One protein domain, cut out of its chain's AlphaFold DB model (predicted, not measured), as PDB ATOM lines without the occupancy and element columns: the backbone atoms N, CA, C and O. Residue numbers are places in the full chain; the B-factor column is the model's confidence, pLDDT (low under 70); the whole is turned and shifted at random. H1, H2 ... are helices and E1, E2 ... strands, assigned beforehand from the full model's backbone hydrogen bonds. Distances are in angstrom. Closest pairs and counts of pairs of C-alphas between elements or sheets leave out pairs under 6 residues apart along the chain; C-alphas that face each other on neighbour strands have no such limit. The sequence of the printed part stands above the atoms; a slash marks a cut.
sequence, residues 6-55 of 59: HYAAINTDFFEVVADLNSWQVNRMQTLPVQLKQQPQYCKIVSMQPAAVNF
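This is residues 6 to 55 of the 59 residues of an uncharacterized protein of Sphingobacteriaceae bacterium (UniProt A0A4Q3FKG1). A slender, loose rod is built along one long strand, E2, with the shorter strands E1 and E3 beside different parts of it in a small three-stranded sheet, and with a short helix near each end, H1 at one and H2 at the other. After E2 a long stretch with no named element, residues 39 to 51, swings away from the sheet and folds back to bring E3 beside the first part of E2. The printed part has 50 residues, with two named helices and three named strands in the order H1, E1, H2, E2, E3. The sheet runs E1, E2, E3, antiparallel throughout, and the class is mixed, helices and strands. The whole is loose, with a radius of gyration of the C-alphas of 13.3 A and spans of 41 by 16 by 15 A.

In the sheet, E2, residues 31 to 38, is the inner strand, and E1, residues 16 to 19, and E3, residues 52 to 54, are the edge strands. The pairing is staggered: E2 pairs with E3 over residues 31 to 33 and with E1 over residues 34 to 38. E1 and E2 are antiparallel at 157 degrees; C-alphas 17 and 36 face each other at 4.6 A, and N 18 and O 35 are within hydrogen-bond range at 2.8 A, as are N 35 and O 18 at 2.8 A. E2 and E3, a hairpin with a long link, are antiparallel at 129 degrees; C-alphas 33 and 52 face each other at 4.3 A, and N 32 and O 53 are within hydrogen-bond range at 2.8 A. H2, residues 22 to 27, is on the sheet but only grazes it, with its residues 22 to 24; its closest C-alphas to E2 are those of Trp 24 and Leu 32, 6.7 A apart. H1, residues 6 to 9, is not on the sheet and is apart from H2, E2 and E3. Every O i to N i+4 pair in H2 is within hydrogen-bond range, while H1 is too short for such a pair.

E2 is 21.2 A long, from C-alpha 31 at (21.811, 99.689, 65.561) to C-alpha 38 at (1.288, 95.082, 62.676). E1 measures 10.4 A, E3 7.0 A, H2 8.5 A and H1 5.1 A from first to last C-alpha. H1 begins at C-alpha 6, (-12.827, 100.369, 65.916), and E3 ends at C-alpha 54, (21.082, 99.865, 70.248).

The C-alphas of Ala 8 and Arg 28, the two farthest apart, are 41.5 A from each other. The printed part has no cut. The link from E2 to E3, 13 residues, is long; those from E1 to H2 and from H2 to E2 are tight, and that from H1 to E1 is short. The mean pLDDT of the printed part is 79.8, with residue 6 and residues 23 to 29 under 70.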
ATOM      1  N   HIS A   6     -14.011 101.122  65.512       69.38
ATOM      2  CA  HIS A   6     -12.827 100.369  65.916       69.38
ATOM      3  C   HIS A   6     -11.634 101.269  66.259       69.38
ATOM      4  O   HIS A   6     -10.738 100.822  66.968       69.38
ATOM      5  N   TYR A   7     -11.627 102.534  65.819       73.44
ATOM      6  CA  TYR A   7     -10.587 103.498  66.187       73.44
ATOM      7  C   TYR A   7     -10.599 103.796  67.688       73.44
ATOM      8  O   TYR A   7      -9.545 103.859  68.313       73.44
ATOM      9  N   ALA A   8     -11.785 103.894  68.293       78.12
ATOM     10  CA  ALA A   8     -11.912 104.123  69.730       78.12
ATOM     11  C   ALA A   8     -11.420 102.933  70.582       78.12
ATOM     12  O   ALA A   8     -11.105 103.114  71.754       78.12
ATOM     13  N   ALA A   9     -11.337 101.732  69.998       80.12
ATOM     14  CA  ALA A   9     -10.905 100.509  70.674       80.12
ATOM     15  C   ALA A   9      -9.407 100.199  70.503       80.12
ATOM     16  O   ALA A   9      -8.926  99.208  71.055       80.12
ATOM     17  N   ILE A  10      -8.665 101.012  69.741       79.88
ATOM     18  CA  ILE A  10      -7.231 100.801  69.539       79.88
ATOM     19  C   ILE A  10      -6.496 100.955  70.871       79.88
ATOM     20  O   ILE A  10      -6.610 101.967  71.560       79.88
ATOM     21  N   ASN A  11      -5.659  99.974  71.177       81.88
ATOM     22  CA  ASN A  11      -4.709 100.013  72.277       81.88
ATOM     23  C   ASN A  11      -3.333  99.497  71.809       81.88
ATOM     24  O   ASN A  11      -3.116  99.245  70.620       81.88
ATOM     25  N   THR A  12      -2.393  99.357  72.740       78.88
ATOM     26  CA  THR A  12      -1.020  98.902  72.468       78.88
ATOM     27  C   THR A  12      -0.940  97.525  71.816       78.88
ATOM     28  O   THR A  12      -0.002  97.281  71.066       78.88
ATOM     29  N   ASP A  13      -1.926  96.657  72.027       83.25
ATOM     30  CA  ASP A  13      -1.916  95.275  71.533       83.25
ATOM     31  C   ASP A  13      -2.187  95.197  70.020       83.25
ATOM     32  O   ASP A  13      -1.907  94.189  69.371       83.25
ATOM     33  N   PHE A  14      -2.710  96.277  69.430       81.19
ATOM     34  CA  PHE A  14      -2.955  96.371  67.990       81.19
ATOM     35  C   PHE A  14      -1.713  96.766  67.186       81.19
ATOM     36  O   PHE A  14      -1.737  96.667  65.953       81.19
ATOM     37  N   PHE A  15      -0.649  97.206  67.860       85.75
ATOM     38  CA  PHE A  15       0.605  97.597  67.235       85.75
ATOM     39  C   PHE A  15       1.700  96.609  67.610       85.75
ATOM     40  O   PHE A  15       2.066  96.475  68.774       85.75
ATOM     41  N   GLU A  16       2.273  95.955  66.604       85.25
ATOM     42  CA  GLU A  16       3.450  95.114  66.797       85.25
ATOM     43  C   GLU A  16       4.638  95.769  66.107       85.25
ATOM     44  O   GLU A  16       4.588  96.110  64.921       85.25
ATOM     45  N   VAL A  17       5.716  95.933  66.863       84.88
ATOM     46  CA  VAL A  17       6.957  96.543  66.410       84.88
ATOM     47  C   VAL A  17       8.090  95.567  66.692       84.88
ATOM     48  O   VAL A  17       8.216  95.059  67.804       84.88
ATOM     49  N   VAL A  18       8.917  95.302  65.686       86.38
ATOM     50  CA  VAL A  18      10.017  94.338  65.763       86.38
ATOM     51  C   VAL A  18      11.328  94.992  65.350       86.38
ATOM     52  O   VAL A  18      11.372  95.815  64.439       86.38
ATOM     53  N   ALA A  19      12.413  94.631  66.030       84.25
ATOM     54  CA  ALA A  19      13.758  95.006  65.616       84.25
ATOM     55  C   ALA A  19      14.282  93.950  64.637       84.25
ATOM     56  O   ALA A  19      14.325  92.763  64.968       84.25
ATOM     57  N   ASP A  20      14.675  94.366  63.434       79.06
ATOM     58  CA  ASP A  20      15.201  93.435  62.436       79.06
ATOM     59  C   ASP A  20      16.648  93.043  62.772       79.06
ATOM     60  O   ASP A  20      17.593  93.795  62.534       79.06
ATOM     61  N   LEU A  21      16.817  91.841  63.326       73.94
ATOM     62  CA  LEU A  21      18.112  91.257  63.691       73.94
ATOM     63  C   LEU A  21      18.894  90.712  62.485       73.94
ATOM     64  O   LEU A  21      20.118  90.588  62.564       73.94
ATOM     65  N   ASN A  22      18.232  90.423  61.359       71.12
ATOM     66  CA  ASN A  22      18.919  89.947  60.151       71.12
ATOM     67  C   ASN A  22      19.793  91.059  59.560       71.12
ATOM     68  O   ASN A  22      20.912  90.817  59.102       71.12
ATOM     69  N   SER A  23      19.316  92.301  59.671       62.28
ATOM     70  CA  SER A  23      20.061  93.507  59.322       62.28
ATOM     71  C   SER A  23      21.412  93.623  60.053       62.28
ATOM     72  O   SER A  23      22.374  94.139  59.482       62.28
ATOM     73  N   TRP A  24      21.547  93.101  61.279       63.44
ATOM     74  CA  TRP A  24      22.836  93.079  61.985       63.44
ATOM     75  C   TRP A  24      23.829  92.083  61.376       63.44
ATOM     76  O   TRP A  24      24.988  92.445  61.153       63.44
ATOM     77  N   GLN A  25      23.390  90.854  61.085       66.38
ATOM     78  CA  GLN A  25      24.279  89.816  60.553       66.38
ATOM     79  C   GLN A  25      24.812  90.163  59.162       66.38
ATOM     80  O   GLN A  25      25.975  89.882  58.872       66.38
ATOM     81  N   VAL A  26      23.985  90.784  58.317       65.06
ATOM     82  CA  VAL A  26      24.356  91.084  56.926       65.06
ATOM     83  C   VAL A  26      25.147  92.394  56.819       65.06
ATOM     84  O   VAL A  26      26.152  92.441  56.113       65.06
ATOM     85  N   ASN A  27      24.756  93.441  57.559       65.19
ATOM     86  CA  ASN A  27      25.271  94.797  57.319       65.19
ATOM     87  C   ASN A  27      26.255  95.310  58.391       65.19
ATOM     88  O   ASN A  27      26.666  96.468  58.319       65.19
ATOM     89  N   ARG A  28      26.632  94.496  59.395       67.31
ATOM     90  CA  ARG A  28      27.463  94.909  60.557       67.31
ATOM     91  C   ARG A  28      26.974  96.204  61.225       67.31
ATOM     92  O   ARG A  28      27.773  97.000  61.720       67.31
ATOM     93  N   MET A  29      25.665  96.441  61.221       67.56
ATOM     94  CA  MET A  29      25.099  97.657  61.800       67.56
ATOM     95  C   MET A  29      25.131  97.585  63.330       67.56
ATOM     96  O   MET A  29      24.809  96.554  63.918       67.56
ATOM     97  N   GLN A  30      25.522  98.691  63.970       73.94
ATOM     98  CA  GLN A  30      25.563  98.830  65.436       73.94
ATOM     99  C   GLN A  30      24.179  99.116  66.043       73.94
ATOM    100  O   GLN A  30      24.009  99.107  67.260       73.94
ATOM    101  N   THR A  31      23.186  99.357  65.190       77.75
ATOM    102  CA  THR A  31      21.811  99.689  65.561       77.75
ATOM    103  C   THR A  31      20.845  98.845  64.744       77.75
ATOM    104  O   THR A  31      21.049  98.678  63.540       77.75
ATOM    105  N   LEU A  32      19.785  98.343  65.373       83.56
ATOM    106  CA  LEU A  32      18.725  97.613  64.682       83.56
ATOM    107  C   LEU A  32      17.643  98.599  64.251       83.56
ATOM    108  O   LEU A  32      17.122  99.320  65.110       83.56
ATOM    109  N   PRO A  33      17.290  98.647  62.957       83.31
ATOM    110  CA  PRO A  33      16.146  99.422  62.520       83.31
ATOM    111  C   PRO A  33      14.871  98.818  63.112       83.31
ATOM    112  O   PRO A  33      14.683  97.598  63.151       83.31
ATOM    113  N   VAL A  34      13.998  99.701  63.582       85.88
ATOM    114  CA  VAL A  34      12.696  99.340  64.128       85.88
ATOM    115  C   VAL A  34      11.698  99.252  62.975       85.88
ATOM    116  O   VAL A  34      11.567 100.187  62.186       85.88
ATOM    117  N   GLN A  35      11.002  98.123  62.861       85.69
ATOM    118  CA  GLN A  35      10.028  97.863  61.805       85.69
ATOM    119  C   GLN A  35       8.645  97.610  62.397       85.69
ATOM    120  O   GLN A  35       8.476  96.848  63.348       85.69
ATOM    121  N   LEU A  36       7.638  98.247  61.807       84.75
ATOM    122  CA  LEU A  36       6.243  98.034  62.164       84.75
ATOM    123  C   LEU A  36       5.751  96.751  61.490       84.75
ATOM    124  O   LEU A  36       5.668  96.683  60.264       84.75
ATOM    125  N   LYS A  37       5.436  95.736  62.290       85.44
ATOM    126  CA  LYS A  37       4.959  94.433  61.818       85.44
ATOM    127  C   LYS A  37       3.438  94.385  61.722       85.44
ATOM    128  O   LYS A  37       2.906  93.793  60.786       85.44
ATOM    129  N   GLN A  38       2.745  95.041  62.649       85.44
ATOM    130  CA  GLN A  38       1.288  95.082  62.676       85.44
ATOM    131  C   GLN A  38       0.797  96.494  62.987       85.44
ATOM    132  O   GLN A  38       1.284  97.138  63.915       85.44
ATOM    133  N   GLN A  39      -0.184  96.957  62.210       86.62
ATOM    134  CA  GLN A  39      -0.958  98.160  62.502       86.62
ATOM    135  C   GLN A  39      -2.401  98.016  62.005       86.62
ATOM    136  O   GLN A  39      -2.642  97.316  61.013       86.62
ATOM    137  N   PRO A  40      -3.364  98.714  62.625       83.50
ATOM    138  CA  PRO A  40      -4.725  98.775  62.111       83.50
ATOM    139  C   PRO A  40      -4.789  99.464  60.741       83.50
ATOM    140  O   PRO A  40      -4.173 100.505  60.529       83.50
ATOM    141  N   GLN A  41      -5.606  98.941  59.822       81.25
ATOM    142  CA  GLN A  41      -5.758  99.494  58.462       81.25
ATOM    143  C   GLN A  41      -6.359 100.911  58.420       81.25
ATOM    144  O   GLN A  41      -6.231 101.619  57.427       81.25
ATOM    145  N   TYR A  42      -7.029 101.316  59.496       81.06
ATOM    146  CA  TYR A  42      -7.659 102.626  59.669       81.06
ATOM    147  C   TYR A  42      -6.768 103.614  60.439       81.06
ATOM    148  O   TYR A  42      -7.208 104.710  60.778       81.06
ATOM    149  N   CYS A  43      -5.516 103.239  60.717       81.62
ATOM    150  CA  CYS A  43      -4.521 104.101  61.340       81.62
ATOM    151  C   CYS A  43      -3.495 104.586  60.324       81.62
ATOM    152  O   CYS A  43      -3.070 103.852  59.433       81.62
ATOM    153  N   LYS A  44      -3.041 105.825  60.511       84.06
ATOM    154  CA  LYS A  44      -1.866 106.362  59.829       84.06
ATOM    155  C   LYS A  44      -0.805 106.683  60.871       84.06
ATOM    156  O   LYS A  44      -1.060 107.454  61.792       84.06
ATOM    157  N   ILE A  45       0.389 106.123  60.700       83.62
ATOM    158  CA  ILE A  45       1.548 106.458  61.532       83.62
ATOM    159  C   ILE A  45       1.948 107.903  61.231       83.62
ATOM    160  O   ILE A  45       2.281 108.241  60.095       83.62
ATOM    161  N   VAL A  46       1.894 108.760  62.251       87.19
ATOM    162  CA  VAL A  46       2.325 110.165  62.153       87.19
ATOM    163  C   VAL A  46       3.795 110.305  62.541       87.19
ATOM    164  O   VAL A  46       4.528 111.074  61.928       87.19
ATOM    165  N   SER A  47       4.239 109.544  63.542       85.38
ATOM    166  CA  SER A  47       5.628 109.519  63.991       85.38
ATOM    167  C   SER A  47       5.947 108.188  64.670       85.38
ATOM    168  O   SER A  47       5.046 107.515  65.168       85.38
ATOM    169  N   MET A  48       7.224 107.805  64.667       84.00
ATOM    170  CA  MET A  48       7.721 106.606  65.337       84.00
ATOM    171  C   MET A  48       9.076 106.926  65.961       84.00
ATOM    172  O   MET A  48       9.982 107.402  65.275       84.00
ATOM    173  N   GLN A  49       9.196 106.711  67.267       85.94
ATOM    174  CA  GLN A  49      10.395 107.016  68.040       85.94
ATOM    175  C   GLN A  49      10.618 105.902  69.072       85.94
ATOM    176  O   GLN A  49       9.675 105.572  69.792       85.94
ATOM    177  N   PRO A  50      11.838 105.348  69.189       85.56
ATOM    178  CA  PRO A  50      13.015 105.568  68.339       85.56
ATOM    179  C   PRO A  50      12.937 104.809  66.997       85.56
ATOM    180  O   PRO A  50      12.324 103.752  66.909       85.56
ATOM    181  N   ALA A  51      13.588 105.331  65.950       83.75
ATOM    182  CA  ALA A  51      13.635 104.685  64.628       83.75
ATOM    183  C   ALA A  51      14.655 103.531  64.546       83.75
ATOM    184  O   ALA A  51      14.533 102.632  63.714       83.75
ATOM    185  N   ALA A  52      15.668 103.559  65.407       84.69
ATOM    186  CA  ALA A  52      16.664 102.508  65.534       84.69
ATOM    187  C   ALA A  52      17.050 102.347  67.004       84.69
ATOM    188  O   ALA A  52      17.082 103.326  67.753       84.69
ATOM    189  N   VAL A  53      17.338 101.113  67.408       85.94
ATOM    190  CA  VAL A  53      17.694 100.771  68.787       85.94
ATOM    191  C   VAL A  53      19.085 100.161  68.862       85.94
ATOM    192  O   VAL A  53      19.504  99.399  67.989       85.94
ATOM    193  N   ASN A  54      19.803 100.491  69.930       84.31
ATOM    194  CA  ASN A  54      21.082  99.865  70.248       84.31
ATOM    195  C   ASN A  54      20.820  98.495  70.884       84.31
ATOM    196  O   ASN A  54      19.853  98.323  71.627       84.31
ATOM    197  N   PHE A  55      21.691  97.526  70.627       81.94
ATOM    198  CA  PHE A  55      21.537  96.159  71.120       81.94
ATOM    199  C   PHE A  55      22.891  95.563  71.501       81.94
ATOM    200  O   PHE A  55      23.943  96.009  71.045       81.94
TER     201      PHE A  55